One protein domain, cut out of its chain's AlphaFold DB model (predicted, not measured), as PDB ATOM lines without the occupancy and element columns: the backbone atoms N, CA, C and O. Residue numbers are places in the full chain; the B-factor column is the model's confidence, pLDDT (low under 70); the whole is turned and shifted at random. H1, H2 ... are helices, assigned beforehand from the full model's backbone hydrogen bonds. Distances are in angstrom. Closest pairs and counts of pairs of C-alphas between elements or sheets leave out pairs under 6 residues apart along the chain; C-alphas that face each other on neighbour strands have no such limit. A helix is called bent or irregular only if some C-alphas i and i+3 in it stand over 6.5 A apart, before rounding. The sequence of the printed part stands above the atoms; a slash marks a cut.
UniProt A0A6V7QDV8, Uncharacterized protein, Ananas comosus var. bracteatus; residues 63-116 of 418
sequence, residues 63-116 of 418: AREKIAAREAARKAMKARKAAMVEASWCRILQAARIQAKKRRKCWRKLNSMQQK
ATOM      1  N   ALA A  63     260.314 172.933 174.322       85.75
ATOM      2  CA  ALA A  63     260.963 171.650 174.585       85.75
ATOM      3  C   ALA A  63     260.013 170.466 174.330       85.75
ATOM      4  O   ALA A  63     260.419 169.493 173.695       85.75
ATOM      5  N   ARG A  64     258.733 170.582 174.712       88.25
ATOM      6  CA  ARG A  64     257.711 169.565 174.394       88.25
ATOM      7  C   ARG A  64     257.499 169.425 172.891       88.25
ATOM      8  O   ARG A  64     257.493 168.311 172.382       88.25
ATOM      9  N   GLU A  65     257.394 170.544 172.176       88.56
ATOM     10  CA  GLU A  65     257.266 170.559 170.715       88.56
ATOM     11  C   GLU A  65     258.493 169.931 170.033       88.56
ATOM     12  O   GLU A  65     258.341 169.136 169.107       88.56
ATOM     13  N   LYS A  66     259.712 170.190 170.527       93.69
ATOM     14  CA  LYS A  66     260.941 169.555 170.020       93.69
ATOM     15  C   LYS A  66     260.962 168.042 170.248       93.69
ATOM     16  O   LYS A  66     261.354 167.304 169.345       93.69
ATOM     17  N   ILE A  67     260.560 167.572 171.429       89.88
ATOM     18  CA  ILE A  67     260.484 166.135 171.732       89.88
ATOM     19  C   ILE A  67     259.432 165.471 170.836       89.88
ATOM     20  O   ILE A  67     259.739 164.477 170.178       89.88
ATOM     21  N   ALA A  68     258.245 166.071 170.718       92.31
ATOM     22  CA  ALA A  68     257.177 165.579 169.853       92.31
ATOM     23  C   ALA A  68     257.606 165.525 168.376       92.31
ATOM     24  O   ALA A  68     257.345 164.537 167.693       92.31
ATOM     25  N   ALA A  69     258.322 166.542 167.887       93.94
ATOM     26  CA  ALA A  69     258.849 166.564 166.524       93.94
ATOM     27  C   ALA A  69     259.868 165.440 166.281       93.94
ATOM     28  O   ALA A  69     259.787 164.734 165.273       93.94
ATOM     29  N   ARG A  70     260.800 165.221 167.218       95.00
ATOM     30  CA  ARG A  70     261.776 164.121 167.141       95.00
ATOM     31  C   ARG A  70     261.093 162.758 167.179       95.00
ATOM     32  O   ARG A  70     261.437 161.869 166.399       95.00
ATOM     33  N   GLU A  71     260.106 162.585 168.050       94.12
ATOM     34  CA  GLU A  71     259.350 161.341 168.144       94.12
ATOM     35  C   GLU A  71     258.544 161.074 166.866       94.12
ATOM     36  O   GLU A  71     258.593 159.962 166.331       94.12
ATOM     37  N   ALA A  72     257.869 162.093 166.332       95.12
ATOM     38  CA  ALA A  72     257.142 162.015 165.070       95.12
ATOM     39  C   ALA A  72     258.075 161.643 163.910       95.12
ATOM     40  O   ALA A  72     257.748 160.742 163.135       95.12
ATOM     41  N   ALA A  73     259.266 162.242 163.834       95.31
ATOM     42  CA  ALA A  73     260.278 161.887 162.841       95.31
ATOM     43  C   ALA A  73     260.721 160.423 162.981       95.31
ATOM     44  O   ALA A  73     260.736 159.668 162.007       95.31
ATOM     45  N   ARG A  74     261.000 159.965 164.209       94.56
ATOM     46  CA  ARG A  74     261.381 158.570 164.469       94.56
ATOM     47  C   ARG A  74     260.249 157.596 164.123       94.56
ATOM     48  O   ARG A  74     260.508 156.509 163.604       94.56
ATOM     49  N   LYS A  75     258.994 157.960 164.397       94.81
ATOM     50  CA  LYS A  75     257.798 157.181 164.037       94.81
ATOM     51  C   LYS A  75     257.613 157.120 162.521       94.81
ATOM     52  O   LYS A  75     257.383 156.035 161.996       94.81
ATOM     53  N   ALA A  76     257.793 158.237 161.822       94.94
ATOM     54  CA  ALA A  76     257.744 158.305 160.365       94.94
ATOM     55  C   ALA A  76     258.840 157.443 159.719       94.94
ATOM     56  O   ALA A  76     258.556 156.669 158.807       94.94
ATOM     57  N   MET A  77     260.069 157.485 160.240       93.25
ATOM     58  CA  MET A  77     261.170 156.635 159.772       93.25
ATOM     59  C   MET A  77     260.871 155.146 159.976       93.25
ATOM     60  O   MET A  77     261.057 154.348 159.057       93.25
ATOM     61  N   LYS A  78     260.348 154.757 161.148       90.19
ATOM     62  CA  LYS A  78     259.905 153.375 161.399       90.19
ATOM     63  C   LYS A  78     258.780 152.955 160.446       90.19
ATOM     64  O   LYS A  78     258.844 151.859 159.897       90.19
ATOM     65  N   ALA A  79     257.803 153.825 160.193       90.19
ATOM     66  CA  ALA A  79     256.719 153.566 159.246       90.19
ATOM     67  C   ALA A  79     257.231 153.414 157.806       90.19
ATOM     68  O   ALA A  79     256.828 152.487 157.108       90.19
ATOM     69  N   ARG A  80     258.182 154.254 157.375       91.62
ATOM     70  CA  ARG A  80     258.838 154.127 156.067       91.62
ATOM     71  C   ARG A  80     259.570 152.795 155.947       91.62
ATOM     72  O   ARG A  80     259.389 152.099 154.952       91.62
ATOM     73  N   LYS A  81     260.354 152.408 156.961       91.50
ATOM     74  CA  LYS A  81     261.022 151.097 156.995       91.50
ATOM     75  C   LYS A  81     260.007 149.953 156.887       91.50
ATOM     76  O   LYS A  81     260.189 149.073 156.051       91.50
ATOM     77  N   ALA A  82     258.912 150.003 157.647       81.19
ATOM     78  CA  ALA A  82     257.841 149.009 157.572       81.19
ATOM     79  C   ALA A  82     257.200 148.940 156.174       81.19
ATOM     80  O   ALA A  82     257.089 147.856 155.609       81.19
ATOM     81  N   ALA A  83     256.878 150.086 155.569       87.19
ATOM     82  CA  ALA A  83     256.311 150.157 154.225       87.19
ATOM     83  C   ALA A  83     257.268 149.609 153.151       87.19
ATOM     84  O   ALA A  83     256.836 148.912 152.233       87.19
ATOM     85  N   MET A  84     258.576 149.866 153.268       88.75
ATOM     86  CA  MET A  84     259.575 149.273 152.372       88.75
ATOM     87  C   MET A  84     259.615 147.748 152.511       88.75
ATOM     88  O   MET A  84     259.646 147.041 151.504       88.75
ATOM     89  N   VAL A  85     259.562 147.232 153.743       88.88
ATOM     90  CA  VAL A  85     259.494 145.787 153.995       88.88
ATOM     91  C   VAL A  85     258.206 145.201 153.411       88.88
ATOM     92  O   VAL A  85     258.271 144.202 152.698       88.88
ATOM     93  N   GLU A  86     257.052 145.836 153.615       80.00
ATOM     94  CA  GLU A  86     255.773 145.435 153.012       80.00
ATOM     95  C   GLU A  86     255.829 145.398 151.483       80.00
ATOM     96  O   GLU A  86     255.400 144.419 150.867       80.00
ATOM     97  N   ALA A  87     256.390 146.439 150.865       84.06
ATOM     98  CA  ALA A  87     256.551 146.524 149.422       84.06
ATOM     99  C   ALA A  87     257.484 145.421 148.900       84.06
ATOM    100  O   ALA A  87     257.162 144.761 147.912       84.06
ATOM    101  N   SER A  88     258.602 145.166 149.588       88.88
ATOM    102  CA  SER A  88     259.528 144.082 149.237       88.88
ATOM    103  C   SER A  88     258.857 142.706 149.334       88.88
ATOM    104  O   SER A  88     258.940 141.907 148.402       88.88
ATOM    105  N   TRP A  89     258.075 142.464 150.390       83.50
ATOM    106  CA  TRP A  89     257.279 141.250 150.553       83.50
ATOM    107  C   TRP A  89     256.229 141.100 149.454       83.50
ATOM    108  O   TRP A  89     256.027 140.004 148.930       83.50
ATOM    109  N   CYS A  90     255.568 142.192 149.068       79.81
ATOM    110  CA  CYS A  90     254.618 142.178 147.964       79.81
ATOM    111  C   CYS A  90     255.288 141.794 146.640       79.81
ATOM    112  O   CYS A  90     254.721 140.970 145.924       79.81
ATOM    113  N   ARG A  91     256.491 142.314 146.352       85.69
ATOM    114  CA  ARG A  91     257.273 141.949 145.157       85.69
ATOM    115  C   ARG A  91     257.637 140.462 145.149       85.69
ATOM    116  O   ARG A  91     257.369 139.779 144.165       85.69
ATOM    117  N   ILE A  92     258.150 139.932 146.264       86.62
ATOM    118  CA  ILE A  92     258.515 138.507 146.395       86.62
ATOM    119  C   ILE A  92     257.293 137.606 146.174       86.62
ATOM    120  O   ILE A  92     257.332 136.642 145.412       86.62
ATOM    121  N   LEU A  93     256.168 137.927 146.814       81.62
ATOM    122  CA  LEU A  93     254.956 137.117 146.701       81.62
ATOM    123  C   LEU A  93     254.273 137.241 145.326       81.62
ATOM    124  O   LEU A  93     253.560 136.323 144.917       81.62
ATOM    125  N   GLN A  94     254.453 138.367 144.628       79.12
ATOM    126  CA  GLN A  94     254.049 138.518 143.227       79.12
ATOM    127  C   GLN A  94     254.899 137.631 142.312       79.12
ATOM    128  O   GLN A  94     254.321 136.918 141.494       79.12
ATOM    129  N   ALA A  95     256.222 137.596 142.501       82.31
ATOM    130  CA  ALA A  95     257.116 136.700 141.761       82.31
ATOM    131  C   ALA A  95     256.746 135.217 141.968       82.31
ATOM    132  O   ALA A  95     256.735 134.435 141.023       82.31
ATOM    133  N   ALA A  96     256.310 134.851 143.177       80.06
ATOM    134  CA  ALA A  96     255.818 133.509 143.498       80.06
ATOM    135  C   ALA A  96     254.393 133.194 142.975       80.06
ATOM    136  O   ALA A  96     253.845 132.143 143.301       80.06
ATOM    137  N   ARG A  97     253.749 134.100 142.216       84.88
ATOM    138  CA  ARG A  97     252.370 133.963 141.690       84.88
ATOM    139  C   ARG A  97     251.300 133.658 142.756       84.88
ATOM    140  O   ARG A  97     250.237 133.110 142.465       84.88
ATOM    141  N   ILE A  98     251.523 134.062 144.008       75.44
ATOM    142  CA  ILE A  98     250.569 133.833 145.103       75.44
ATOM    143  C   ILE A  98     249.447 134.869 145.024       75.44
ATOM    144  O   ILE A  98     249.710 136.069 145.022       75.44
ATOM    145  N   GLN A  99     248.180 134.440 145.024       73.88
ATOM    146  CA  GLN A  99     247.034 135.351 144.905       73.88
ATOM    147  C   GLN A  99     246.984 136.437 145.997       73.88
ATOM    148  O   GLN A  99     247.120 136.157 147.191       73.88
ATOM    149  N   ALA A 100     246.682 137.678 145.596       67.44
ATOM    150  CA  ALA A 100     246.704 138.879 146.445       67.44
ATOM    151  C   ALA A 100     245.892 138.768 147.745       67.44
ATOM    152  O   ALA A 100     246.317 139.253 148.798       67.44
ATOM    153  N   LYS A 101     244.750 138.072 147.698       71.56
ATOM    154  CA  LYS A 101     243.889 137.833 148.866       71.56
ATOM    155  C   LYS A 101     244.574 136.948 149.920       71.56
ATOM    156  O   LYS A 101     244.429 137.205 151.114       71.56
ATOM    157  N   LYS A 102     245.367 135.953 149.496       72.12
ATOM    158  CA  LYS A 102     246.169 135.097 150.390       72.12
ATOM    159  C   LYS A 102     247.369 135.862 150.960       72.12
ATOM    160  O   LYS A 102     247.641 135.746 152.153       72.12
ATOM    161  N   ARG A 103     248.001 136.731 150.159       66.06
ATOM    162  CA  ARG A 103     249.123 137.591 150.589       66.06
ATOM    163  C   ARG A 103     248.749 138.509 151.758       66.06
ATOM    164  O   ARG A 103     249.415 138.485 152.785       66.06
ATOM    165  N   ARG A 104     247.634 139.248 151.656       67.38
ATOM    166  CA  ARG A 104     247.170 140.166 152.721       67.38
ATOM    167  C   ARG A 104     246.765 139.443 154.010       67.38
ATOM    168  O   ARG A 104     246.932 139.996 155.092       67.38
ATOM    169  N   LYS A 105     246.210 138.227 153.914       76.06
ATOM    170  CA  LYS A 105     245.904 137.390 155.092       76.06
ATOM    171  C   LYS A 105     247.185 136.889 155.764       76.06
ATOM    172  O   LYS A 105     247.289 136.959 156.983       76.06
ATOM    173  N   CYS A 106     248.163 136.443 154.976       67.88
ATOM    174  CA  CYS A 106     249.468 136.009 155.475       67.88
ATOM    175  C   CYS A 106     250.223 137.164 156.149       67.88
ATOM    176  O   CYS A 106     250.687 137.012 157.274       67.88
ATOM    177  N   TRP A 107     250.233 138.346 155.527       69.75
ATOM    178  CA  TRP A 107     250.869 139.533 156.091       69.75
ATOM    179  C   TRP A 107     250.188 140.026 157.375       69.75
ATOM    180  O   TRP A 107     250.871 140.314 158.348       69.75
ATOM    181  N   ARG A 108     248.847 140.039 157.449       69.94
ATOM    182  CA  ARG A 108     248.136 140.372 158.700       69.94
ATOM    183  C   ARG A 108     248.411 139.370 159.819       69.94
ATOM    184  O   ARG A 108     248.596 139.777 160.960       69.94
ATOM    185  N   LYS A 109     248.481 138.076 159.490       75.56
ATOM    186  CA  LYS A 109     248.874 137.035 160.449       75.56
ATOM    187  C   LYS A 109     250.309 137.252 160.936       75.56
ATOM    188  O   LYS A 109     250.559 137.128 162.125       75.56
ATOM    189  N   LEU A 110     251.219 137.632 160.044       65.19
ATOM    190  CA  LEU A 110     252.607 137.940 160.375       65.19
ATOM    191  C   LEU A 110     252.744 139.204 161.240       65.19
ATOM    192  O   LEU A 110     253.398 139.163 162.275       65.19
ATOM    193  N   ASN A 111     252.071 140.294 160.877       68.88
ATOM    194  CA  ASN A 111     252.110 141.551 161.625       68.88
ATOM    195  C   ASN A 111     251.462 141.402 163.022       68.88
ATOM    196  O   ASN A 111     251.989 141.878 164.022       68.88
ATOM    197  N   SER A 112     250.389 140.607 163.133       66.44
ATOM    198  CA  SER A 112     249.814 140.189 164.424       66.44
ATOM    199  C   SER A 112     250.784 139.350 165.273       66.44
ATOM    200  O   SER A 112     250.704 139.363 166.500       66.44
ATOM    201  N   MET A 113     251.726 138.636 164.650       54.22
ATOM    202  CA  MET A 113     252.775 137.894 165.356       54.22
ATOM    203  C   MET A 113     253.995 138.757 165.707       54.22
ATOM    204  O   MET A 113     254.726 138.392 166.620       54.22
ATOM    205  N   GLN A 114     254.190 139.903 165.053       54.06
ATOM    206  CA  GLN A 114     255.266 140.866 165.328       54.06
ATOM    207  C   GLN A 114     255.033 141.709 166.592       54.06
ATOM    208  O   GLN A 114     255.970 142.302 167.110       54.06
ATOM    209  N   GLN A 115     253.807 141.719 167.129       52.56
ATOM    210  CA  GLN A 115     253.509 142.259 168.465       52.56
ATOM    211  C   GLN A 115     253.840 141.277 169.607       52.56
ATOM    212  O   GLN A 115     253.621 141.591 170.773       52.56
ATOM    213  N   LYS A 116     254.343 140.073 169.298       53.25
ATOM    214  CA  LYS A 116     254.762 139.081 170.300       53.25
ATOM    215  C   LYS A 116     256.228 139.321 170.681       53.25
ATOM    216  O   LYS A 116     256.997 139.755 169.826       53.25
TER     217      LYS A 116
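What this domain is: This is residues 63 to 116 of the 418 residues of an uncharacterized protein of Ananas comosus var. bracteatus (UniProt A0A6V7QDV8). One long, nearly straight helix, H1, makes the long axis, and a shorter helix, H2, folds back from its far end at a slant, so that the two make a narrow V that is open away from the turn at residues 96 to 99. The first part of H1, residues 63 to 85, sticks out free, and so does the last part of the shorter arm, residues 108 to 116. The printed part has 54 residues with two named helices, H1 then H2, and no named strand; the class is all helix. It is only just extended, close to loose, with a radius of gyration of the C-alphas of 15.4 A, and its C-alphas span 50 by 22 by 14 A, a rod in outline.

How they stand to each other: H1, residues 63 to 95, is followed after a tight link of 4 residues by H2, residues 100 to 114. The two helices are close but not clearly touching, with 2 pairs of C-alphas within 8 A. Their closest C-alphas are those of Leu 93 and Arg 103, 7.0 A apart. They run opposite ways at a steep tilt of 44 degrees, and their centres are 17.9 A apart. In H1 and H2 every backbone O i to N i+4 pair is within hydrogen-bond range.

Where its parts are: H1 begins at C-alpha 63 at (260.963, 171.650, 174.585) and ends at C-alpha 95 at (257.116, 136.700, 141.761), 48.1 A from first to last C-alpha. H2 begins at C-alpha 100 at (246.704, 138.879, 146.445) and ends at C-alpha 114 at (255.266, 140.866, 165.328), a length of 20.8 A. Neither helix is bent.

The domain as a whole: The two C-alphas farthest apart are those of Ala 63 and Arg 97, 50.8 A. The first and last printed C-alphas, of Ala 63 and Lys 116, are 33.4 A apart. The printed part has no cut. The mean pLDDT of the printed part is 80.8, with a mean of 89 in H1 and 68 in H2. The model's confidence is under 70 at 13 residues: residue 100, residues 103 to 104, residues 106 to 108 and residues 110 to 116.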